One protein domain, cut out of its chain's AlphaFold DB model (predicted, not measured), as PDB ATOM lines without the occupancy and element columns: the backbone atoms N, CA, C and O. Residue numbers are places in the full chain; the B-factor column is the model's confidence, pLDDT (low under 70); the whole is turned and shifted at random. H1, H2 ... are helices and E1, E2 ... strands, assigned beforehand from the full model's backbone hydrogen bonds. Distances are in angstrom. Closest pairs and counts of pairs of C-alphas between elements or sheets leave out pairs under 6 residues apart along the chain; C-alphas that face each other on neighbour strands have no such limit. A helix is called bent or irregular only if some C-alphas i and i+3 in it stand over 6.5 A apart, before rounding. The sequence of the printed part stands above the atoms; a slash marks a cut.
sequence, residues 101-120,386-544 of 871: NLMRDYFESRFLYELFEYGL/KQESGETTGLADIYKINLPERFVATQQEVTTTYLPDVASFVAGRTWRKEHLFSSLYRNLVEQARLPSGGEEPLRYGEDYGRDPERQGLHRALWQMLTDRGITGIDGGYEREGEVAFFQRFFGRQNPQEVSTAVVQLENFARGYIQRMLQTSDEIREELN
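Overview. This is residues 101 to 120 and 386 to 544 of the 871 residues of an uncharacterized protein of Candidatus Poribacteria bacterium (UniProt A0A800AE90). Helix H1 runs through the middle, with H2 running back beside it and the longest helix, H8, crossing it steeply on the side away from H2. H4 and the small hairpin of E2 and E3 lie on a further side of H1, H5 and H6 pack on H8, and the long loops 458 to 471 and 488 to 502 lie away from the middle. The printed part has 179 residues with nine named helices and three named strands, in the order H1, H2, E1, H3, H4, E2, E3, H5, H6, H7, H8, H9; E2 and E3 make an antiparallel sheet. The class is mostly helix, and the whole is compact, with a radius of gyration of the C-alphas of 18.0 A and spans of 58 by 41 by 36 A.

Arrangement. H1, residues 101 to 120, touches H2, residues 395 to 412, at a shallow tilt of 21 degrees, opposite ways; their closest C-alphas, of Ser 109 and Tyr 399, are 5.3 A apart. H2 is only just irregular, with C-alphas 400 and 403 6.7 A apart, and has a kink of 29 degrees near residue 402. E1, residues 416 to 418, pairs with no named strand. H3, residues 422 to 425, touches residues 404 to 411 of H2, closest at the C-alphas of Val 408 and Ala 423, 4.4 A. H4, residues 436 to 441, touches residues 103 to 107 of H1, closest at the C-alphas of Met 103 and Phe 437, 6.5 A. E2, residues 447 to 449, and E3, residues 455 to 457, form a hairpin; N 448 and O 456 are 2.7 A apart, within hydrogen-bond range. H8, residues 514 to 535, is the hub: it touches residues 104 to 112 of H1 at a steep tilt of 45 degrees, opposite ways, closest at the C-alphas of Glu 108 and Ile 529, 6.2 A. H5, residues 472 to 482, is about perpendicular to H8 at 78 degrees and touches it, closest at the C-alphas of Met 480 and Tyr 528, 5.8 A. H6, residues 484 to 487, touches H8, closest at the C-alphas of Ile 486 and Gly 527, 5.5 A. H7, residues 503 to 506, only just touches H8, with 3 pairs of C-alphas within 8 A, the closest those of Phe 505 and Val 514, 5.4 A. H9, residues 537 to 543, only just touches H8, with 3 such pairs, and only at the corner, closest at the C-alphas of Leu 533 and Ile 539, 6.4 A. Every O i to N i+4 pair is within hydrogen-bond range in H4, H5 and H9, against 15 of 16 in H1, 9 of 14 in H2 and 16 of 18 in H8; H3, H6 and H7 are too short for such a pair.

Along the chain. H1 begins at C-alpha 101, (6.953, 6.001, 15.452), and is 26.7 A long. H2 is 25.6 A long, H5 15.8 A and H8 31.8 A. H9 ends at C-alpha 543, (17.810, 7.666, 14.673).

Size, cuts and confidence. The C-alphas farthest apart, of Val 414 and Arg 508, are 58.9 A apart. Residues 121 to 385 are not printed, and C-alphas 120 and 386 are 19.2 A apart across the cut. The links E3 to H5 and H6 to H7 are long. The mean pLDDT of the printed part is 86.4; residues 386 to 392, 453, 461 to 468 and 509 to 510 are under 70.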
ATOM      1  N   ASN A 101       8.238   5.694  14.814       93.00
ATOM      2  CA  ASN A 101       6.953   6.001  15.452       93.00
ATOM      3  C   ASN A 101       6.670   5.067  16.637       93.00
ATOM      4  O   ASN A 101       6.286   5.523  17.708       93.00
ATOM      5  N   LEU A 102       6.952   3.769  16.488       95.12
ATOM      6  CA  LEU A 102       6.810   2.799  17.580       95.12
ATOM      7  C   LEU A 102       7.812   3.051  18.715       95.12
ATOM      8  O   LEU A 102       7.501   2.783  19.874       95.12
ATOM      9  N   MET A 103       9.003   3.576  18.407       95.38
ATOM     10  CA  MET A 103       9.956   4.027  19.422       95.38
ATOM     11  C   MET A 103       9.392   5.214  20.204       95.38
ATOM     12  O   MET A 103       9.405   5.183  21.430       95.38
ATOM     13  N   ARG A 104       8.863   6.237  19.522       95.25
ATOM     14  CA  ARG A 104       8.243   7.400  20.176       95.25
ATOM     15  C   ARG A 104       7.083   6.967  21.077       95.25
ATOM     16  O   ARG A 104       7.095   7.295  22.262       95.25
ATOM     17  N   ASP A 105       6.179   6.133  20.559       95.75
ATOM     18  CA  ASP A 105       5.045   5.576  21.307       95.75
ATOM     19  C   ASP A 105       5.499   4.793  22.550       95.75
ATOM     20  O   ASP A 105       4.877   4.900  23.610       95.75
ATOM     21  N   TYR A 106       6.590   4.024  22.437       96.44
ATOM     22  CA  TYR A 106       7.183   3.289  23.557       96.44
ATOM     23  C   TYR A 106       7.720   4.222  24.633       96.44
ATOM     24  O   TYR A 106       7.409   4.033  25.806       96.44
ATOM     25  N   PHE A 107       8.510   5.223  24.252       96.56
ATOM     26  CA  PHE A 107       9.146   6.140  25.196       96.56
ATOM     27  C   PHE A 107       8.100   6.967  25.934       96.56
ATOM     28  O   PHE A 107       8.163   7.091  27.154       96.56
ATOM     29  N   GLU A 108       7.119   7.487  25.202       96.12
ATOM     30  CA  GLU A 108       6.050   8.308  25.754       96.12
ATOM     31  C   GLU A 108       5.132   7.503  26.677       96.12
ATOM     32  O   GLU A 108       4.939   7.882  27.831       96.12
ATOM     33  N   SER A 109       4.631   6.352  26.215       95.50
ATOM     34  CA  SER A 109       3.755   5.496  27.027       95.50
ATOM     35  C   SER A 109       4.466   4.965  28.271       95.50
ATOM     36  O   SER A 109       3.884   4.963  29.356       95.50
ATOM     37  N   ARG A 110       5.733   4.540  28.139       95.44
ATOM     38  CA  ARG A 110       6.537   4.065  29.272       95.44
ATOM     39  C   ARG A 110       6.785   5.180  30.280       95.44
ATOM     40  O   ARG A 110       6.584   4.950  31.467       95.44
ATOM     41  N   PHE A 111       7.179   6.367  29.814       96.56
ATOM     42  CA  PHE A 111       7.445   7.509  30.687       96.56
ATOM     43  C   PHE A 111       6.197   7.948  31.443       96.56
ATOM     44  O   PHE A 111       6.261   8.124  32.652       96.56
ATOM     45  N   LEU A 112       5.055   8.074  30.763       96.38
ATOM     46  CA  LEU A 112       3.792   8.439  31.405       96.38
ATOM     47  C   LEU A 112       3.374   7.411  32.455       96.38
ATOM     48  O   LEU A 112       3.047   7.786  33.579       96.38
ATOM     49  N   TYR A 113       3.427   6.120  32.117       96.31
ATOM     50  CA  TYR A 113       3.144   5.058  33.077       96.31
ATOM     51  C   TYR A 113       4.088   5.133  34.287       96.31
ATOM     52  O   TYR A 113       3.624   5.165  35.425       96.31
ATOM     53  N   GLU A 114       5.403   5.208  34.058       96.00
ATOM     54  CA  GLU A 114       6.397   5.216  35.132       96.00
ATOM     55  C   GLU A 114       6.318   6.474  36.009       96.00
ATOM     56  O   GLU A 114       6.418   6.385  37.234       96.00
ATOM     57  N   LEU A 115       6.091   7.639  35.401       96.19
ATOM     58  CA  LEU A 115       5.938   8.913  36.094       96.19
ATOM     59  C   LEU A 115       4.718   8.908  37.013       96.19
ATOM     60  O   LEU A 115       4.813   9.391  38.136       96.19
ATOM     61  N   PHE A 116       3.583   8.378  36.560       96.00
ATOM     62  CA  PHE A 116       2.356   8.374  37.354       96.00
ATOM     63  C   PHE A 116       2.391   7.280  38.431       96.00
ATOM     64  O   PHE A 116       2.100   7.568  39.589       96.00
ATOM     65  N   GLU A 117       2.818   6.063  38.087       95.50
ATOM     66  CA  GLU A 117       2.873   4.920  39.011       95.50
ATOM     67  C   GLU A 117       3.989   5.070  40.054       95.50
ATOM     68  O   GLU A 117       3.762   5.029  41.261       95.50
ATOM     69  N   TYR A 118       5.231   5.240  39.605       93.62
ATOM     70  CA  TYR A 118       6.384   5.238  40.506       93.62
ATOM     71  C   TYR A 118       6.771   6.645  40.935       93.62
ATOM     72  O   TYR A 118       7.344   6.820  42.008       93.62
ATOM     73  N   GLY A 119       6.468   7.646  40.108       92.81
ATOM     74  CA  GLY A 119       6.751   9.031  40.435       92.81
ATOM     75  C   GLY A 119       5.702   9.647  41.358       92.81
ATOM     76  O   GLY A 119       5.997   9.981  42.500       92.81
ATOM     77  N   LEU A 120       4.478   9.811  40.866       94.38
ATOM     78  CA  LEU A 120       3.421  10.524  41.579       94.38
ATOM     79  C   LEU A 120       2.787   9.675  42.676       94.38
ATOM     80  O   LEU A 120       2.708  10.150  43.801       94.38
ATOM     81  N   LYS A 386     -10.977   4.469  32.658       64.94
ATOM     82  CA  LYS A 386     -12.404   4.111  32.716       64.94
ATOM     83  C   LYS A 386     -12.718   3.152  31.570       64.94
ATOM     84  O   LYS A 386     -12.322   3.405  30.435       64.94
ATOM     85  N   GLN A 387     -13.442   2.069  31.855       51.56
ATOM     86  CA  GLN A 387     -14.051   1.239  30.813       51.56
ATOM     87  C   GLN A 387     -15.277   1.965  30.248       51.56
ATOM     88  O   GLN A 387     -16.407   1.694  30.644       51.56
ATOM     89  N   GLU A 388     -15.067   2.897  29.326       45.78
ATOM     90  CA  GLU A 388     -16.143   3.415  28.483       45.78
ATOM     91  C   GLU A 388     -15.996   2.798  27.086       45.78
ATOM     92  O   GLU A 388     -14.911   2.757  26.511       45.78
ATOM     93  N   SER A 389     -17.087   2.250  26.542       47.72
ATOM     94  CA  SER A 389     -17.160   1.703  25.170       47.72
ATOM     95  C   SER A 389     -16.216   0.538  24.797       47.72
ATOM     96  O   SER A 389     -16.095   0.209  23.623       47.72
ATOM     97  N   GLY A 390     -15.611  -0.161  25.764       47.31
ATOM     98  CA  GLY A 390     -14.797  -1.360  25.498       47.31
ATOM     99  C   GLY A 390     -13.356  -1.086  25.047       47.31
ATOM    100  O   GLY A 390     -12.604  -2.041  24.865       47.31
ATOM    101  N   GLU A 391     -12.951   0.182  24.940       52.97
ATOM    102  CA  GLU A 391     -11.556   0.594  24.763       52.97
ATOM    103  C   GLU A 391     -10.990   1.082  26.102       52.97
ATOM    104  O   GLU A 391     -11.450   2.069  26.677       52.97
ATOM    105  N   THR A 392      -9.992   0.378  26.638       57.72
ATOM    106  CA  THR A 392      -9.292   0.787  27.861       57.72
ATOM    107  C   THR A 392      -8.290   1.904  27.563       57.72
ATOM    108  O   THR A 392      -7.357   1.736  26.778       57.72
ATOM    109  N   THR A 393      -8.473   3.056  28.216       75.44
ATOM    110  CA  THR A 393      -7.677   4.287  28.018       75.44
ATOM    111  C   THR A 393      -6.623   4.535  29.108       75.44
ATOM    112  O   THR A 393      -5.910   5.544  29.069       75.44
ATOM    113  N   GLY A 394      -6.513   3.638  30.094       90.75
ATOM    114  CA  GLY A 394      -5.577   3.756  31.215       90.75
ATOM    115  C   GLY A 394      -4.114   3.708  30.773       90.75
ATOM    116  O   GLY A 394      -3.748   2.930  29.891       90.75
ATOM    117  N   LEU A 395      -3.253   4.525  31.390       93.75
ATOM    118  CA  LEU A 395      -1.820   4.564  31.056       93.75
ATOM    119  C   LEU A 395      -1.135   3.201  31.253       93.75
ATOM    120  O   LEU A 395      -0.249   2.837  30.474       93.75
ATOM    121  N   ALA A 396      -1.555   2.436  32.266       92.56
ATOM    122  CA  ALA A 396      -1.018   1.107  32.523       92.56
ATOM    123  C   ALA A 396      -1.344   0.137  31.379       92.56
ATOM    124  O   ALA A 396      -0.447  -0.561  30.911       92.56
ATOM    125  N   ASP A 397      -2.583   0.134  30.888       90.75
ATOM    126  CA  ASP A 397      -3.019  -0.745  29.798       90.75
ATOM    127  C   ASP A 397      -2.409  -0.339  28.458       90.75
ATOM    128  O   ASP A 397      -1.932  -1.200  27.712       90.75
ATOM    129  N   ILE A 398      -2.324   0.969  28.186       91.81
ATOM    130  CA  ILE A 398      -1.654   1.498  26.993       91.81
ATOM    131  C   ILE A 398      -0.224   0.947  26.906       91.81
ATOM    132  O   ILE A 398       0.166   0.404  25.869       91.81
ATOM    133  N   TYR A 399       0.548   1.029  27.994       94.62
ATOM    134  CA  TYR A 399       1.939   0.580  28.006       94.62
ATOM    135  C   TYR A 399       2.104  -0.943  28.151       94.62
ATOM    136  O   TYR A 399       2.975  -1.524  27.504       94.62
ATOM    137  N   LYS A 400       1.322  -1.609  29.009       92.00
ATOM    138  CA  LYS A 400       1.521  -3.030  29.357       92.00
ATOM    139  C   LYS A 400       0.765  -4.007  28.461       92.00
ATOM    140  O   LYS A 400       1.134  -5.180  28.457       92.00
ATOM    141  N   ILE A 401      -0.268  -3.562  27.741       90.19
ATOM    142  CA  ILE A 401      -1.152  -4.433  26.951       90.19
ATOM    143  C   ILE A 401      -1.211  -3.966  25.494       90.19
ATOM    144  O   ILE A 401      -0.717  -4.672  24.613       90.19
ATOM    145  N   ASN A 402      -1.733  -2.763  25.239       90.88
ATOM    146  CA  ASN A 402      -2.046  -2.304  23.881       90.88
ATOM    147  C   ASN A 402      -0.779  -2.152  23.030       90.88
ATOM    148  O   ASN A 402      -0.725  -2.599  21.882       90.88
ATOM    149  N   LEU A 403       0.273  -1.542  23.586       93.38
ATOM    150  CA  LEU A 403       1.518  -1.338  22.853       93.38
ATOM    151  C   LEU A 403       2.271  -2.657  22.567       93.38
ATOM    152  O   LEU A 403       2.673  -2.853  21.419       93.38
ATOM    153  N   PRO A 404       2.416  -3.607  23.516       94.69
ATOM    154  CA  PRO A 404       2.919  -4.945  23.212       94.69
ATOM    155  C   PRO A 404       2.131  -5.677  22.121       94.69
ATOM    156  O   PRO A 404       2.739  -6.309  21.256       94.69
ATOM    157  N   GLU A 405       0.796  -5.589  22.126       92.69
ATOM    158  CA  GLU A 405      -0.043  -6.198  21.087       92.69
ATOM    159  C   GLU A 405       0.227  -5.577  19.710       92.69
ATOM    160  O   GLU A 405       0.447  -6.314  18.745       92.69
ATOM    161  N   ARG A 406       0.342  -4.242  19.631       91.88
ATOM    162  CA  ARG A 406       0.769  -3.538  18.408       91.88
ATOM    163  C   ARG A 406       2.152  -3.995  17.936       91.88
ATOM    164  O   ARG A 406       2.339  -4.237  16.749       91.88
ATOM    165  N   PHE A 407       3.115  -4.170  18.845       95.12
ATOM    166  CA  PHE A 407       4.465  -4.634  18.498       95.12
ATOM    167  C   PHE A 407       4.445  -6.056  17.924       95.12
ATOM    168  O   PHE A 407       5.118  -6.318  16.930       95.12
ATOM    169  N   VAL A 408       3.655  -6.969  18.497       94.06
ATOM    170  CA  VAL A 408       3.502  -8.340  17.978       94.06
ATOM    171  C   VAL A 408       2.797  -8.351  16.616       94.06
ATOM    172  O   VAL A 408       3.200  -9.114  15.733       94.06
ATOM    173  N   ALA A 409       1.798  -7.486  16.414       90.75
ATOM    174  CA  ALA A 409       1.063  -7.374  15.154       90.75
ATOM    175  C   ALA A 409       1.968  -7.017  13.959       90.75
ATOM    176  O   ALA A 409       1.706  -7.475  12.846       90.75
ATOM    177  N   THR A 410       3.099  -6.334  14.188       91.38
ATOM    178  CA  THR A 410       4.076  -6.013  13.126       91.38
ATOM    179  C   THR A 410       4.635  -7.244  12.391       91.38
ATOM    180  O   THR A 410       5.097  -7.137  11.255       91.38
ATOM    181  N   GLN A 411       4.566  -8.450  12.976       86.94
ATOM    182  CA  GLN A 411       4.967  -9.686  12.284       86.94
ATOM    183  C   GLN A 411       4.039 -10.055  11.125       86.94
ATOM    184  O   GLN A 411       4.468 -10.751  10.201       86.94
ATOM    185  N   GLN A 412       2.782  -9.616  11.196       84.44
ATOM    186  CA  GLN A 412       1.744  -9.895  10.209       84.44
ATOM    187  C   GLN A 412       1.723  -8.848   9.087       84.44
ATOM    188  O   GLN A 412       1.081  -9.073   8.063       84.44
ATOM    189  N   GLU A 413       2.468  -7.746   9.228       85.50
ATOM    190  CA  GLU A 413       2.541  -6.700   8.211       85.50
ATOM    191  C   GLU A 413       3.163  -7.221   6.905       85.50
ATOM    192  O   GLU A 413       4.298  -7.728   6.837       85.50
ATOM    193  N   VAL A 414       2.392  -7.077   5.826       84.31
ATOM    194  CA  VAL A 414       2.777  -7.503   4.474       84.31
ATOM    195  C   VAL A 414       3.603  -6.451   3.739       84.31
ATOM    196  O   VAL A 414       4.422  -6.821   2.895       84.31
ATOM    197  N   THR A 415       3.465  -5.179   4.110       87.75
ATOM    198  CA  THR A 415       4.136  -4.047   3.463       87.75
ATOM    199  C   THR A 415       5.413  -3.612   4.160       87.75
ATOM    200  O   THR A 415       6.314  -3.162   3.469       87.75
ATOM    201  N   THR A 416       5.573  -3.814   5.469       91.50
ATOM    202  CA  THR A 416       6.733  -3.279   6.202       91.50
ATOM    203  C   THR A 416       7.462  -4.355   6.997       91.50
ATOM    204  O   THR A 416       6.879  -5.267   7.578       91.50
ATOM    205  N   THR A 417       8.789  -4.315   6.970       94.25
ATOM    206  CA  THR A 417       9.676  -5.075   7.853       94.25
ATOM    207  C   THR A 417      10.451  -4.077   8.692       94.25
ATOM    208  O   THR A 417      11.217  -3.288   8.145       94.25
ATOM    209  N   TYR A 418      10.307  -4.145  10.012       94.81
ATOM    210  CA  TYR A 418      11.084  -3.292  10.900       94.81
ATOM    211  C   TYR A 418      12.473  -3.859  11.173       94.81
ATOM    212  O   TYR A 418      12.665  -5.075  11.275       94.81
ATOM    213  N   LEU A 419      13.440  -2.955  11.301       92.19
ATOM    214  CA  LEU A 419      14.804  -3.265  11.694       92.19
ATOM    215  C   LEU A 419      15.249  -2.317  12.821       92.19
ATOM    216  O   LEU A 419      15.497  -1.142  12.552       92.19
ATOM    217  N   PRO A 420      15.394  -2.796  14.071       91.81
ATOM    218  CA  PRO A 420      15.236  -4.186  14.527       91.81
ATOM    219  C   PRO A 420      13.786  -4.701  14.480       91.81
ATOM    220  O   PRO A 420      12.844  -3.914  14.439       91.81
ATOM    221  N   ASP A 421      13.614  -6.028  14.531       92.06
ATOM    222  CA  ASP A 421      12.297  -6.666  14.667       92.06
ATOM    223  C   ASP A 421      11.700  -6.351  16.048       92.06
ATOM    224  O   ASP A 421      12.034  -6.987  17.050       92.06
ATOM    225  N   VAL A 422      10.820  -5.354  16.103       94.25
ATOM    226  CA  VAL A 422      10.184  -4.884  17.343       94.25
ATOM    227  C   VAL A 422       9.269  -5.919  17.978       94.25
ATOM    228  O   VAL A 422       9.139  -5.934  19.199       94.25
ATOM    229  N   ALA A 423       8.712  -6.858  17.213       93.88
ATOM    230  CA  ALA A 423       7.927  -7.940  17.795       93.88
ATOM    231  C   ALA A 423       8.775  -8.831  18.712       93.88
ATOM    232  O   ALA A 423       8.272  -9.396  19.682       93.88
ATOM    233  N   SER A 424      10.086  -8.918  18.452       92.69
ATOM    234  CA  SER A 424      11.018  -9.645  19.317       92.69
ATOM    235  C   SER A 424      11.207  -8.992  20.689       92.69
ATOM    236  O   SER A 424      11.729  -9.642  21.595       92.69
ATOM    237  N   PHE A 425      10.771  -7.740  20.873       94.56
ATOM    238  CA  PHE A 425      10.849  -7.034  22.155       94.56
ATOM    239  C   PHE A 425       9.764  -7.500  23.129       94.56
ATOM    240  O   PHE A 425       9.824  -7.166  24.308       94.56
ATOM    241  N   VAL A 426       8.807  -8.308  22.666       93.62
ATOM    242  CA  VAL A 426       7.703  -8.847  23.464       93.62
ATOM    243  C   VAL A 426       7.850 -10.369  23.595       93.62
ATOM    244  O   VAL A 426       8.298 -11.063  22.680       93.62
ATOM    245  N   ALA A 427       7.500 -10.920  24.756       88.19
ATOM    246  CA  ALA A 427       7.430 -12.361  24.994       88.19
ATOM    247  C   ALA A 427       6.084 -12.726  25.635       88.19
ATOM    248  O   ALA A 427       5.790 -12.315  26.752       88.19
ATOM    249  N   GLY A 428       5.242 -13.487  24.926       77.12
ATOM    250  CA  GLY A 428       3.935 -13.967  25.407       77.12
ATOM    251  C   GLY A 428       2.832 -12.902  25.524       77.12
ATOM    252  O   GLY A 428       1.687 -13.235  25.241       77.12
ATOM    253  N   ARG A 429       3.191 -11.674  25.934       77.94
ATOM    254  CA  ARG A 429       2.448 -10.387  25.951       77.94
ATOM    255  C   ARG A 429       3.168  -9.320  26.797       77.94
ATOM    256  O   ARG A 429       2.679  -8.209  26.920       77.94
ATOM    257  N   THR A 430       4.317  -9.639  27.391       85.75
ATOM    258  CA  THR A 430       5.075  -8.724  28.250       85.75
ATOM    259  C   THR A 430       6.352  -8.245  27.572       85.75
ATOM    260  O   THR A 430       6.927  -8.939  26.728       85.75
ATOM    261  N   TRP A 431       6.817  -7.058  27.959       91.06
ATOM    262  CA  TRP A 431       8.100  -6.522  27.517       91.06
ATOM    263  C   TRP A 431       9.253  -7.432  27.944       91.06
ATOM    264  O   TRP A 431       9.362  -7.836  29.106       91.06
ATOM    265  N   ARG A 432      10.157  -7.735  27.011       89.94
ATOM    266  CA  ARG A 432      11.471  -8.275  27.353       89.94
ATOM    267  C   ARG A 432      12.266  -7.200  28.083       89.94
ATOM    268  O   ARG A 432      12.127  -6.018  27.808       89.94
ATOM    269  N   LYS A 433      13.132  -7.620  29.004       81.25
ATOM    270  CA  LYS A 433      13.920  -6.687  29.822       81.25
ATOM    271  C   LYS A 433      14.935  -5.912  28.980       81.25
ATOM    272  O   LYS A 433      15.055  -4.696  29.091       81.25
ATOM    273  N   GLU A 434      15.638  -6.618  28.100       86.81
ATOM    274  CA  GLU A 434      16.717  -6.049  27.298       86.81
ATOM    275  C   GLU A 434      16.350  -6.054  25.819       86.81
ATOM    276  O   GLU A 434      16.228  -7.103  25.184       86.81
ATOM    277  N   HIS A 435      16.163  -4.855  25.282       92.19
ATOM    278  CA  HIS A 435      16.028  -4.587  23.861       92.19
ATOM    279  C   HIS A 435      16.561  -3.184  23.551       92.19
ATOM    280  O   HIS A 435      16.913  -2.422  24.455       92.19
ATOM    281  N   LEU A 436      16.631  -2.834  22.264       93.19
ATOM    282  CA  LEU A 436      17.174  -1.545  21.827       93.19
ATOM    283  C   LEU A 436      16.447  -0.368  22.496       93.19
ATOM    284  O   LEU A 436      17.089   0.483  23.103       93.19
ATOM    285  N   PHE A 437      15.111  -0.348  22.431       94.88
ATOM    286  CA  PHE A 437      14.329   0.759  22.995       94.88
ATOM    287  C   PHE A 437      14.452   0.851  24.519       94.88
ATOM    288  O   PHE A 437      14.584   1.958  25.028       94.88
ATOM    289  N   SER A 438      14.473  -0.272  25.254       92.88
ATOM    290  CA  SER A 438      14.667  -0.219  26.710       92.88
ATOM    291  C   SER A 438      16.060   0.282  27.081       92.88
ATOM    292  O   SER A 438      16.192   1.031  28.043       92.88
ATOM    293  N   SER A 439      17.082  -0.075  26.299       92.06
ATOM    294  CA  SER A 439      18.463   0.366  26.522       92.06
ATOM    295  C   SER A 439      18.614   1.873  26.327       92.06
ATOM    296  O   SER A 439      19.179   2.539  27.183       92.06
ATOM    297  N   LEU A 440      18.050   2.415  25.246       93.38
ATOM    298  CA  LEU A 440      18.041   3.857  24.987       93.38
ATOM    299  C   LEU A 440      17.201   4.627  26.017       93.38
ATOM    300  O   LEU A 440      17.581   5.711  26.449       93.38
ATOM    301  N   TYR A 441      16.063   4.065  26.437       93.00
ATOM    302  CA  TYR A 441      15.192   4.693  27.430       93.00
ATOM    303  C   TYR A 441      15.862   4.819  28.808       93.00
ATOM    304  O   TYR A 441      15.665   5.825  29.486       93.00
ATOM    305  N   ARG A 442      16.706   3.855  29.211       89.94
ATOM    306  CA  ARG A 442      17.470   3.915  30.477       89.94
ATOM    307  C   ARG A 442      18.369   5.150  30.591       89.94
ATOM    308  O   ARG A 442      18.658   5.578  31.702       89.94
ATOM    309  N   ASN A 443      18.771   5.734  29.463       85.06
ATOM    310  CA  ASN A 443      19.591   6.948  29.434       85.06
ATOM    311  C   ASN A 443      18.751   8.220  29.639       85.06
ATOM    312  O   ASN A 443      19.294   9.282  29.932       85.06
ATOM    313  N   LEU A 444      17.424   8.114  29.506       88.00
ATOM    314  CA  LEU A 444      16.478   9.185  29.816       88.00
ATOM    315  C   LEU A 444      15.967   9.098  31.255       88.00
ATOM    316  O   LEU A 444      15.885  10.117  31.939       88.00
ATOM    317  N   VAL A 445      15.612   7.890  31.699       89.56
ATOM    318  CA  VAL A 445      15.136   7.614  33.058       89.56
ATOM    319  C   VAL A 445      15.915   6.439  33.625       89.56
ATOM    320  O   VAL A 445      15.742   5.295  33.198       89.56
ATOM    321  N   GLU A 446      16.747   6.735  34.617       89.69
ATOM    322  CA  GLU A 446      17.557   5.749  35.324       89.69
ATOM    323  C   GLU A 446      16.688   4.645  35.944       89.69
ATOM    324  O   GLU A 446      15.579   4.903  36.413       89.69
ATOM    325  N   GLN A 447      17.177   3.402  35.931       89.06
ATOM    326  CA  GLN A 447      16.439   2.227  36.401       89.06
ATOM    327  C   GLN A 447      17.223   1.511  37.505       89.06
ATOM    328  O   GLN A 447      18.406   1.206  37.340       89.06
ATOM    329  N   ALA A 448      16.550   1.184  38.604       85.56
ATOM    330  CA  ALA A 448      17.065   0.356  39.682       85.56
ATOM    331  C   ALA A 448      16.779  -1.130  39.411       85.56
ATOM    332  O   ALA A 448      15.705  -1.508  38.937       85.56
ATOM    333  N   ARG A 449      17.738  -2.001  39.744       82.62
ATOM    334  CA  ARG A 449      17.558  -3.457  39.658       82.62
ATOM    335  C   ARG A 449      16.894  -3.986  40.922       82.62
ATOM    336  O   ARG A 449      17.413  -3.820  42.021       82.62
ATOM    337  N   LEU A 450      15.783  -4.691  40.754       79.75
ATOM    338  CA  LEU A 450      15.057  -5.329  41.844       79.75
ATOM    339  C   LEU A 450      15.707  -6.662  42.256       79.75
ATOM    340  O   LEU A 450      16.216  -7.383  41.392       79.75
ATOM    341  N   PRO A 451      15.599  -7.080  43.536       74.06
ATOM    342  CA  PRO A 451      16.090  -8.383  44.007       74.06
ATOM    343  C   PRO A 451      15.481  -9.584  43.266       74.06
ATOM    344  O   PRO A 451      16.117 -10.623  43.115       74.06
ATOM    345  N   SER A 452      14.258  -9.431  42.754       72.75
ATOM    346  CA  SER A 452      13.564 -10.411  41.904       72.75
ATOM    347  C   SER A 452      14.131 -10.499  40.475       72.75
ATOM    348  O   SER A 452      13.630 -11.259  39.644       72.75
ATOM    349  N   GLY A 453      15.157  -9.703  40.162       66.81
ATOM    350  CA  GLY A 453      15.766  -9.571  38.843       66.81
ATOM    351  C   GLY A 453      14.981  -8.682  37.875       66.81
ATOM    352  O   GLY A 453      15.298  -8.686  36.686       66.81
ATOM    353  N   GLY A 454      13.922  -7.998  38.324       74.12
ATOM    354  CA  GLY A 454      13.199  -6.973  37.555       74.12
ATOM    355  C   GLY A 454      13.920  -5.621  37.535       74.12
ATOM    356  O   GLY A 454      14.957  -5.464  38.174       74.12
ATOM    357  N   GLU A 455      13.362  -4.651  36.818       82.50
ATOM    358  CA  GLU A 455      13.802  -3.252  36.851       82.50
ATOM    359  C   GLU A 455      12.608  -2.359  37.177       82.50
ATOM    360  O   GLU A 455      11.492  -2.645  36.739       82.50
ATOM    361  N   GLU A 456      12.856  -1.308  37.947       87.38
ATOM    362  CA  GLU A 456      11.911  -0.225  38.218       87.38
ATOM    363  C   GLU A 456      12.617   1.119  38.011       87.38
ATOM    364  O   GLU A 456      13.836   1.188  38.202       87.38
ATOM    365  N   PRO A 457      11.910   2.192  37.627       90.25
ATOM    366  CA  PRO A 457      12.539   3.499  37.516       90.25
ATOM    367  C   PRO A 457      13.084   3.934  38.876       90.25
ATOM    368  O   PRO A 457      12.404   3.846  39.902       90.25
ATOM    369  N   LEU A 458      14.319   4.432  38.886       88.19
ATOM    370  CA  LEU A 458      14.889   5.036  40.076       88.19
ATOM    371  C   LEU A 458      14.069   6.285  40.406       88.19
ATOM    372  O   LEU A 458      13.877   7.160  39.560       88.19
ATOM    373  N   ARG A 459      13.573   6.382  41.641       83.94
ATOM    374  CA  ARG A 459      12.840   7.576  42.068       83.94
ATOM    375  C   ARG A 459      13.795   8.723  42.385       83.94
ATOM    376  O   ARG A 459      13.624   9.805  41.833       83.94
ATOM    377  N   TYR A 460      14.768   8.463  43.256       71.31
ATOM    378  CA  TYR A 460      15.561   9.502  43.917       71.31
ATOM    379  C   TYR A 460      17.014   9.103  44.260       71.31
ATOM    380  O   TYR A 460      17.831   9.997  44.422       71.31
ATOM    381  N   GLY A 461      17.361   7.804  44.301       67.00
ATOM    382  CA  GLY A 461      18.717   7.316  44.632       67.00
ATOM    383  C   GLY A 461      18.774   6.496  45.929       67.00
ATOM    384  O   GLY A 461      17.735   6.201  46.516       67.00
ATOM    385  N   GLU A 462      19.984   6.111  46.359       64.12
ATOM    386  CA  GLU A 462      20.256   5.519  47.692       64.12
ATOM    387  C   GLU A 462      20.565   6.583  48.767       64.12
ATOM    388  O   GLU A 462      20.648   6.255  49.950       64.12
ATOM    389  N   ASP A 463      20.742   7.847  48.363       63.62
ATOM    390  CA  ASP A 463      21.033   8.969  49.256       63.62
ATOM    391  C   ASP A 463      19.726   9.583  49.778       63.62
ATOM    392  O   ASP A 463      19.065  10.392  49.121       63.62
ATOM    393  N   TYR A 464      19.314   9.122  50.955       63.81
ATOM    394  CA  TYR A 464      18.147   9.626  51.666       63.81
ATOM    395  C   TYR A 464      18.608  10.749  52.607       63.81
ATOM    396  O   TYR A 464      19.283  10.481  53.599       63.81
ATOM    397  N   GLY A 465      18.289  12.008  52.290       54.66
ATOM    398  CA  GLY A 465      18.779  13.162  53.051       54.66
ATOM    399  C   GLY A 465      18.168  14.507  52.645       54.66
ATOM    400  O   GLY A 465      17.285  14.575  51.786       54.66
ATOM    401  N   ARG A 466      18.649  15.586  53.281       53.66
ATOM    402  CA  ARG A 466      18.044  16.931  53.220       53.66
ATOM    403  C   ARG A 466      18.258  17.653  51.885       53.66
ATOM    404  O   ARG A 466      17.315  18.293  51.430       53.66
ATOM    405  N   ASP A 467      19.397  17.437  51.216       61.50
ATOM    406  CA  ASP A 467      19.705  17.944  49.858       61.50
ATOM    407  C   ASP A 467      20.480  16.939  48.972       61.50
ATOM    408  O   ASP A 467      21.620  17.181  48.575       61.50
ATOM    409  N   PRO A 468      19.892  15.786  48.640       65.62
ATOM    410  CA  PRO A 468      20.494  14.780  47.777       65.62
ATOM    411  C   PRO A 468      20.507  15.251  46.329       65.62
ATOM    412  O   PRO A 468      19.661  16.038  45.882       65.62
ATOM    413  N   GLU A 469      21.451  14.720  45.559       74.94
ATOM    414  CA  GLU A 469      21.471  14.956  44.123       74.94
ATOM    415  C   GLU A 469      20.169  14.462  43.483       74.94
ATOM    416  O   GLU A 469      19.740  13.322  43.656       74.94
ATOM    417  N   ARG A 470      19.521  15.330  42.700       84.69
ATOM    418  CA  ARG A 470      18.280  14.981  42.002       84.69
ATOM    419  C   ARG A 470      18.584  13.911  40.950       84.69
ATOM    420  O   ARG A 470      19.217  14.210  39.935       84.69
ATOM    421  N   GLN A 471      18.087  12.694  41.158       84.75
ATOM    422  CA  GLN A 471      18.262  11.557  40.245       84.75
ATOM    423  C   GLN A 471      16.921  10.994  39.753       84.75
ATOM    424  O   GLN A 471      15.854  11.374  40.242       84.75
ATOM    425  N   GLY A 472      16.981  10.126  38.737       88.62
ATOM    426  CA  GLY A 472      15.831   9.377  38.226       88.62
ATOM    427  C   GLY A 472      14.573  10.213  37.939       88.62
ATOM    428  O   GLY A 472      14.632  11.279  37.319       88.62
ATOM    429  N   LEU A 473      13.413   9.728  38.392       92.06
ATOM    430  CA  LEU A 473      12.120  10.388  38.188       92.06
ATOM    431  C   LEU A 473      11.983  11.722  38.935       92.06
ATOM    432  O   LEU A 473      11.235  12.584  38.472       92.06
ATOM    433  N   HIS A 474      12.670  11.925  40.064       90.06
ATOM    434  CA  HIS A 474      12.666  13.222  40.743       90.06
ATOM    435  C   HIS A 474      13.335  14.293  39.875       90.06
ATOM    436  O   HIS A 474      12.775  15.375  39.688       90.06
ATOM    437  N   ARG A 475      14.486  13.977  39.267       90.00
ATOM    438  CA  ARG A 475      15.144  14.878  38.308       90.00
ATOM    439  C   ARG A 475      14.241  15.195  37.121       90.00
ATOM    440  O   ARG A 475      14.149  16.359  36.738       90.00
ATOM    441  N   ALA A 476      13.578  14.181  36.566       92.06
ATOM    442  CA  ALA A 476      12.664  14.362  35.444       92.06
ATOM    443  C   ALA A 476      11.491  15.290  35.812       92.06
ATOM    444  O   ALA A 476      11.235  16.246  35.086       92.06
ATOM    445  N   LEU A 477      10.837  15.073  36.963       92.69
ATOM    446  CA  LEU A 477       9.781  15.964  37.470       92.69
ATOM    447  C   LEU A 477      10.284  17.393  37.652       92.69
ATOM    448  O   LEU A 477       9.632  18.336  37.210       92.69
ATOM    449  N   TRP A 478      11.453  17.554  38.271       91.50
ATOM    450  CA  TRP A 478      12.042  18.864  38.496       91.50
ATOM    451  C   TRP A 478      12.276  19.610  37.184       91.50
ATOM    452  O   TRP A 478      11.813  20.734  37.012       91.50
ATOM    453  N   GLN A 479      12.980  18.985  36.239       91.25
ATOM    454  CA  GLN A 479      13.283  19.591  34.943       91.25
ATOM    455  C   GLN A 479      12.002  19.901  34.169       91.25
ATOM    456  O   GLN A 479      11.855  20.995  33.639       91.25
ATOM    457  N   MET A 480      11.044  18.976  34.164       94.00
ATOM    458  CA  MET A 480       9.745  19.164  33.524       94.00
ATOM    459  C   MET A 480       8.988  20.378  34.082       94.00
ATOM    460  O   MET A 480       8.417  21.141  33.307       94.00
ATOM    461  N   LEU A 481       8.990  20.572  35.404       94.75
ATOM    462  CA  LEU A 481       8.248  21.646  36.076       94.75
ATOM    463  C   LEU A 481       9.002  22.986  36.109       94.75
ATOM    464  O   LEU A 481       8.387  24.024  36.334       94.75
ATOM    465  N   THR A 482      10.309  23.001  35.864       92.44
ATOM    466  CA  THR A 482      11.122  24.235  35.859       92.44
ATOM    467  C   THR A 482      11.484  24.717  34.453       92.44
ATOM    468  O   THR A 482      11.839  25.878  34.261       92.44
ATOM    469  N   ASP A 483      11.343  23.874  33.426       90.00
ATOM    470  CA  ASP A 483      11.680  24.249  32.055       90.00
ATOM    471  C   ASP A 483      10.562  25.067  31.384       90.00
ATOM    472  O   ASP A 483       9.442  24.600  31.142       90.00
ATOM    473  N   ARG A 484      10.897  26.302  30.998       88.12
ATOM    474  CA  ARG A 484      10.018  27.215  30.251       88.12
ATOM    475  C   ARG A 484       9.515  26.632  28.930       88.12
ATOM    476  O   ARG A 484       8.381  26.893  28.541       88.12
ATOM    477  N   GLY A 485      10.350  25.891  28.207       85.81
ATOM    478  CA  GLY A 485       9.975  25.305  26.921       85.81
ATOM    479  C   GLY A 485       8.944  24.182  27.045       85.81
ATOM    480  O   GLY A 485       8.352  23.807  26.041       85.81
ATOM    481  N   ILE A 486       8.730  23.665  28.258       91.12
ATOM    482  CA  ILE A 486       7.740  22.626  28.562       91.12
ATOM    483  C   ILE A 486       6.492  23.253  29.188       91.12
ATOM    484  O   ILE A 486       5.375  22.992  28.754       91.12
ATOM    485  N   THR A 487       6.685  24.113  30.188       90.12
ATOM    486  CA  THR A 487       5.587  24.714  30.960       90.12
ATOM    487  C   THR A 487       4.941  25.922  30.279       90.12
ATOM    488  O   THR A 487       3.813  26.284  30.603       90.12
ATOM    489  N   GLY A 488       5.649  26.583  29.357       85.56
ATOM    490  CA  GLY A 488       5.226  27.846  28.744       85.56
ATOM    491  C   GLY A 488       5.315  29.065  29.674       85.56
ATOM    492  O   GLY A 488       4.987  30.174  29.251       85.56
ATOM    493  N   ILE A 489       5.774  28.884  30.917       85.56
ATOM    494  CA  ILE A 489       5.887  29.924  31.947       85.56
ATOM    495  C   ILE A 489       7.364  30.316  32.091       85.56
ATOM    496  O   ILE A 489       8.248  29.459  32.065       85.56
ATOM    497  N   ASP A 490       7.661  31.611  32.211       79.00
ATOM    498  CA  ASP A 490       9.039  32.080  32.404       79.00
ATOM    499  C   ASP A 490       9.546  31.678  33.797       79.00
ATOM    500  O   ASP A 490       8.910  32.002  34.797       79.00
ATOM    501  N   GLY A 491      10.644  30.915  33.849       75.19
ATOM    502  CA  GLY A 491      11.101  30.227  35.069       75.19
ATOM    503  C   GLY A 491      10.256  29.007  35.477       75.19
ATOM    504  O   GLY A 491      10.497  28.417  36.526       75.19
ATOM    505  N   GLY A 492       9.263  28.615  34.670       87.94
ATOM    506  CA  GLY A 492       8.369  27.497  34.969       87.94
ATOM    507  C   GLY A 492       7.621  27.675  36.291       87.94
ATOM    508  O   GLY A 492       6.986  28.702  36.534       87.94
ATOM    509  N   TYR A 493       7.695  26.653  37.141       89.25
ATOM    510  CA  TYR A 493       7.190  26.658  38.515       89.25
ATOM    511  C   TYR A 493       8.299  26.858  39.554       89.25
ATOM    512  O   TYR A 493       8.055  26.639  40.741       89.25
ATOM    513  N   GLU A 494       9.500  27.262  39.129       87.81
ATOM    514  CA  GLU A 494      10.601  27.544  40.043       87.81
ATOM    515  C   GLU A 494      10.380  28.874  40.773       87.81
ATOM    516  O   GLU A 494      10.135  29.923  40.171       87.81
ATOM    517  N   ARG A 495      10.486  28.837  42.098       78.69
ATOM    518  CA  ARG A 495      10.484  29.992  42.990       78.69
ATOM    519  C   ARG A 495      11.578  29.793  44.021       78.69
ATOM    520  O   ARG A 495      11.529  28.849  44.798       78.69
ATOM    521  N   GLU A 496      12.555  30.698  44.021       73.31
ATOM    522  CA  GLU A 496      13.627  30.715  45.029       73.31
ATOM    523  C   GLU A 496      14.360  29.364  45.136       73.31
ATOM    524  O   GLU A 496      14.608  28.865  46.228       73.31
ATOM    525  N   GLY A 497      14.660  28.747  43.986       74.88
ATOM    526  CA  GLY A 497      15.370  27.469  43.913       74.88
ATOM    527  C   GLY A 497      14.516  26.228  44.189       74.88
ATOM    528  O   GLY A 497      15.069  25.128  44.187       74.88
ATOM    529  N   GLU A 498      13.199  26.378  44.395       81.31
ATOM    530  CA  GLU A 498      12.246  25.285  44.637       81.31
ATOM    531  C   GLU A 498      11.049  25.274  43.685       81.31
ATOM    532  O   GLU A 498      10.703  26.286  43.086       81.31
ATOM    533  N   VAL A 499      10.398  24.118  43.539       88.06
ATOM    534  CA  VAL A 499       9.197  23.961  42.708       88.06
ATOM    535  C   VAL A 499       7.945  24.233  43.548       88.06
ATOM    536  O   VAL A 499       7.817  23.721  44.655       88.06
ATOM    537  N   ALA A 500       7.028  25.042  43.011       89.06
ATOM    538  CA  ALA A 500       5.758  25.420  43.644       89.06
ATOM    539  C   ALA A 500       4.551  25.088  42.740       89.06
ATOM    540  O   ALA A 500       3.701  25.939  42.446       89.06
ATOM    541  N   PHE A 501       4.520  23.864  42.212       93.19
ATOM    542  CA  PHE A 501       3.460  23.352  41.351       93.19
ATOM    543  C   PHE A 501       2.301  22.765  42.168       93.19
ATOM    544  O   PHE A 501       1.160  23.207  42.015       93.19
ATOM    545  N   PHE A 502       2.579  21.794  43.041       93.44
ATOM    546  CA  PHE A 502       1.566  21.053  43.799       93.44
ATOM    547  C   PHE A 502       0.854  21.912  44.847       93.44
ATOM    548  O   PHE A 502      -0.353  21.752  45.046       93.44
ATOM    549  N   GLN A 503       1.557  22.876  45.445       91.50
ATOM    550  CA  GLN A 503       1.012  23.862  46.386       91.50
ATOM    551  C   GLN A 503      -0.215  24.586  45.836       91.50
ATOM    552  O   GLN A 503      -1.095  24.985  46.589       91.50
ATOM    553  N   ARG A 504      -0.326  24.725  44.511       89.81
ATOM    554  CA  ARG A 504      -1.481  25.366  43.874       89.81
ATOM    555  C   ARG A 504      -2.760  24.544  43.989       89.81
ATOM    556  O   ARG A 504      -3.824  25.104  43.770       89.81
ATOM    557  N   PHE A 505      -2.679  23.249  44.291       90.94
ATOM    558  CA  PHE A 505      -3.831  22.343  44.356       90.94
ATOM    559  C   PHE A 505      -4.202  21.964  45.793       90.94
ATOM    560  O   PHE A 505      -5.386  21.789  46.087       90.94
ATOM    561  N   PHE A 506      -3.215  21.866  46.691       90.06
ATOM    562  CA  PHE A 506      -3.466  21.568  48.105       90.06
ATOM    563  C   PHE A 506      -3.347  22.783  49.038       90.06
ATOM    564  O   PHE A 506      -3.945  22.767  50.108       90.06
ATOM    565  N   GLY A 507      -2.597  23.820  48.660       85.81
ATOM    566  CA  GLY A 507      -2.308  24.973  49.512       85.81
ATOM    567  C   GLY A 507      -3.504  25.901  49.718       85.81
ATOM    568  O   GLY A 507      -4.475  25.906  48.956       85.81
ATOM    569  N   ARG A 508      -3.431  26.733  50.763       80.00
ATOM    570  CA  ARG A 508      -4.568  27.573  51.193       80.00
ATOM    571  C   ARG A 508      -4.799  28.796  50.309       80.00
ATOM    572  O   ARG A 508      -5.896  29.356  50.321       80.00
ATOM    573  N   GLN A 509      -3.791  29.247  49.560       67.38
ATOM    574  CA  GLN A 509      -3.927  30.415  48.686       67.38
ATOM    575  C   GLN A 509      -4.316  30.025  47.264       67.38
ATOM    576  O   GLN A 509      -3.510  29.501  46.503       67.38
ATOM    577  N   ASN A 510      -5.550  30.384  46.897       66.25
ATOM    578  CA  ASN A 510      -6.136  30.165  45.574       66.25
ATOM    579  C   ASN A 510      -5.998  28.710  45.091       66.25
ATOM    580  O   ASN A 510      -5.391  28.485  44.037       66.25
ATOM    581  N   PRO A 511      -6.557  27.734  45.836       75.06
ATOM    582  CA  PRO A 511      -6.514  26.343  45.423       75.06
ATOM    583  C   PRO A 511      -7.190  26.190  44.060       75.06
ATOM    584  O   PRO A 511      -8.343  26.575  43.859       75.06
ATOM    585  N   GLN A 512      -6.442  25.645  43.113       85.31
ATOM    586  CA  GLN A 512      -6.938  25.221  41.819       85.31
ATOM    587  C   GLN A 512      -7.627  23.866  41.946       85.31
ATOM    588  O   GLN A 512      -7.416  23.110  42.894       85.31
ATOM    589  N   GLU A 513      -8.458  23.550  40.959       86.19
ATOM    590  CA  GLU A 513      -9.143  22.269  40.913       86.19
ATOM    591  C   GLU A 513      -8.131  21.130  40.718       86.19
ATOM    592  O   GLU A 513      -7.346  21.139  39.768       86.19
ATOM    593  N   VAL A 514      -8.155  20.139  41.612       85.00
ATOM    594  CA  VAL A 514      -7.188  19.028  41.638       85.00
ATOM    595  C   VAL A 514      -7.188  18.229  40.325       85.00
ATOM    596  O   VAL A 514      -6.136  17.771  39.881       85.00
ATOM    597  N   SER A 515      -8.337  18.133  39.649       82.75
ATOM    598  CA  SER A 515      -8.487  17.497  38.329       82.75
ATOM    599  C   SER A 515      -7.553  18.097  37.270       82.75
ATOM    600  O   SER A 515      -7.015  17.379  36.426       82.75
ATOM    601  N   THR A 516      -7.280  19.402  37.349       89.44
ATOM    602  CA  THR A 516      -6.413  20.093  36.388       89.44
ATOM    603  C   THR A 516      -4.933  19.752  36.567       89.44
ATOM    604  O   THR A 516      -4.181  19.835  35.593       89.44
ATOM    605  N   ALA A 517      -4.511  19.300  37.756       89.44
ATOM    606  CA  ALA A 517      -3.126  18.913  38.027       89.44
ATOM    607  C   ALA A 517      -2.693  17.719  37.165       89.44
ATOM    608  O   ALA A 517      -1.629  17.751  36.550       89.44
ATOM    609  N   VAL A 518      -3.545  16.692  37.077       91.69
ATOM    610  CA  VAL A 518      -3.298  15.458  36.312       91.69
ATOM    611  C   VAL A 518      -3.126  15.769  34.823       91.69
ATOM    612  O   VAL A 518      -2.155  15.333  34.209       91.69
ATOM    613  N   VAL A 519      -4.022  16.588  34.260       90.62
ATOM    614  CA  VAL A 519      -3.972  17.000  32.845       90.62
ATOM    615  C   VAL A 519      -2.715  17.828  32.558       90.62
ATOM    616  O   VAL A 519      -2.033  17.594  31.561       90.62
ATOM    617  N   GLN A 520      -2.375  18.786  33.430       93.25
ATOM    618  CA  GLN A 520      -1.161  19.595  33.271       93.25
ATOM    619  C   GLN A 520       0.100  18.730  33.325       93.25
ATOM    620  O   GLN A 520       0.953  18.853  32.449       93.25
ATOM    621  N   LEU A 521       0.192  17.818  34.298       94.19
ATOM    622  CA  LEU A 521       1.326  16.904  34.429       94.19
ATOM    623  C   LEU A 521       1.467  15.987  33.216       94.19
ATOM    624  O   LEU A 521       2.579  15.813  32.730       94.19
ATOM    625  N   GLU A 522       0.368  15.443  32.690       94.06
ATOM    626  CA  GLU A 522       0.405  14.620  31.478       94.06
ATOM    627  C   GLU A 522       0.918  15.424  30.273       94.06
ATOM    628  O   GLU A 522       1.816  14.968  29.563       94.06
ATOM    629  N   ASN A 523       0.423  16.648  30.075       93.88
ATOM    630  CA  ASN A 523       0.872  17.520  28.986       93.88
ATOM    631  C   ASN A 523       2.354  17.897  29.113       93.88
ATOM    632  O   ASN A 523       3.100  17.825  28.133       93.88
ATOM    633  N   PHE A 524       2.805  18.256  30.317       96.12
ATOM    634  CA  PHE A 524       4.212  18.559  30.568       96.12
ATOM    635  C   PHE A 524       5.095  17.325  30.383       96.12
ATOM    636  O   PHE A 524       6.176  17.438  29.810       96.12
ATOM    637  N   ALA A 525       4.626  16.142  30.778       95.56
ATOM    638  CA  ALA A 525       5.360  14.894  30.609       95.56
ATOM    639  C   ALA A 525       5.535  14.524  29.130       95.56
ATOM    640  O   ALA A 525       6.632  14.140  28.719       95.56
ATOM    641  N   ARG A 526       4.490  14.710  28.311       95.06
ATOM    642  CA  ARG A 526       4.570  14.542  26.850       95.06
ATOM    643  C   ARG A 526       5.537  15.550  26.224       95.06
ATOM    644  O   ARG A 526       6.399  15.167  25.437       95.06
ATOM    645  N   GLY A 527       5.464  16.820  26.625       93.69
ATOM    646  CA  GLY A 527       6.408  17.848  26.174       93.69
ATOM    647  C   GLY A 527       7.859  17.540  26.568       93.69
ATOM    648  O   GLY A 527       8.773  17.677  25.751       93.69
ATOM    649  N   TYR A 528       8.071  17.060  27.796       94.75
ATOM    650  CA  TYR A 528       9.377  16.654  28.309       94.75
ATOM    651  C   TYR A 528       9.970  15.508  27.492       94.75
ATOM    652  O   TYR A 528      11.078  15.644  26.969       94.75
ATOM    653  N   ILE A 529       9.239  14.401  27.320       94.00
ATOM    654  CA  ILE A 529       9.779  13.232  26.617       94.00
ATOM    655  C   ILE A 529      10.045  13.538  25.139       94.00
ATOM    656  O   ILE A 529      11.097  13.168  24.622       94.00
ATOM    657  N   GLN A 530       9.168  14.299  24.474       91.62
ATOM    658  CA  GLN A 530       9.373  14.724  23.086       91.62
ATOM    659  C   GLN A 530      10.631  15.577  22.927       91.62
ATOM    660  O   GLN A 530      11.388  15.396  21.970       91.62
ATOM    661  N   ARG A 531      10.893  16.476  23.879       91.25
ATOM    662  CA  ARG A 531      12.122  17.269  23.887       91.25
ATOM    663  C   ARG A 531      13.350  16.396  24.130       91.25
ATOM    664  O   ARG A 531      14.328  16.530  23.401       91.25
ATOM    665  N   MET A 532      13.288  15.469  25.081       90.31
ATOM    666  CA  MET A 532      14.397  14.559  25.379       90.31
ATOM    667  C   MET A 532      14.763  13.659  24.192       90.31
ATOM    668  O   MET A 532      15.948  13.442  23.934       90.31
ATOM    669  N   LEU A 533      13.773  13.204  23.416       89.06
ATOM    670  CA  LEU A 533      13.991  12.472  22.160       89.06
ATOM    671  C   LEU A 533      14.770  13.298  21.121       89.06
ATOM    672  O   LEU A 533      15.512  12.732  20.322       89.06
ATOM    673  N   GLN A 534      14.617  14.625  21.129       87.31
ATOM    674  CA  GLN A 534      15.301  15.533  20.202       87.31
ATOM    675  C   GLN A 534      16.685  15.968  20.687       87.31
ATOM    676  O   GLN A 534      17.514  16.349  19.864       87.31
ATOM    677  N   THR A 535      16.935  15.962  21.997       88.31
ATOM    678  CA  THR A 535      18.187  16.471  22.579       88.31
ATOM    679  C   THR A 535      19.180  15.382  22.967       88.31
ATOM    680  O   THR A 535      20.353  15.694  23.123       88.31
ATOM    681  N   SER A 536      18.745  14.130  23.135       90.44
ATOM    682  CA  SER A 536      19.643  13.022  23.482       90.44
ATOM    683  C   SER A 536      20.517  12.618  22.292       90.44
ATOM    684  O   SER A 536      20.006  12.148  21.275       90.44
ATOM    685  N   ASP A 537      21.836  12.781  22.426       90.62
ATOM    686  CA  ASP A 537      22.797  12.466  21.363       90.62
ATOM    687  C   ASP A 537      22.734  10.991  20.953       90.62
ATOM    688  O   ASP A 537      22.674  10.702  19.766       90.62
ATOM    689  N   GLU A 538      22.626  10.057  21.898       90.06
ATOM    690  CA  GLU A 538      22.544   8.620  21.595       90.06
ATOM    691  C   GLU A 538      21.258   8.246  20.848       90.06
ATOM    692  O   GLU A 538      21.278   7.427  19.928       90.06
ATOM    693  N   ILE A 539      20.123   8.861  21.209       90.88
ATOM    694  CA  ILE A 539      18.854   8.642  20.497       90.88
ATOM    695  C   ILE A 539      18.952   9.217  19.090       90.88
ATOM    696  O   ILE A 539      18.504   8.581  18.139       90.88
ATOM    697  N   ARG A 540      19.566  10.393  18.932       88.88
ATOM    698  CA  ARG A 540      19.808  10.995  17.617       88.88
ATOM    699  C   ARG A 540      20.778  10.173  16.780       88.88
ATOM    700  O   ARG A 540      20.558  10.039  15.581       88.88
ATOM    701  N   GLU A 541      21.844   9.647  17.368       90.19
ATOM    702  CA  GLU A 541      22.799   8.770  16.692       90.19
ATOM    703  C   GLU A 541      22.107   7.501  16.211       90.19
ATOM    704  O   GLU A 541      22.245   7.138  15.043       90.19
ATOM    705  N   GLU A 542      21.291   6.874  17.061       90.38
ATOM    706  CA  GLU A 542      20.518   5.712  16.651       90.38
ATOM    707  C   GLU A 542      19.501   6.102  15.565       90.38
ATOM    708  O   GLU A 542      19.470   5.462  14.521       90.38
ATOM    709  N   LEU A 543      18.736   7.187  15.711       88.56
ATOM    710  CA  LEU A 543      17.810   7.666  14.673       88.56
ATOM    711  C   LEU A 543      18.497   7.974  13.339       88.56
ATOM    712  O   LEU A 543      17.865   7.829  12.305       88.56
ATOM    713  N   ASN A 544      19.766   8.374  13.323       87.88
ATOM    714  CA  ASN A 544      20.504   8.638  12.084       87.88
ATOM    715  C   ASN A 544      21.304   7.426  11.586       87.88
ATOM    716  O   ASN A 544      21.965   7.503  10.546       87.88
TER     717      ASN A 544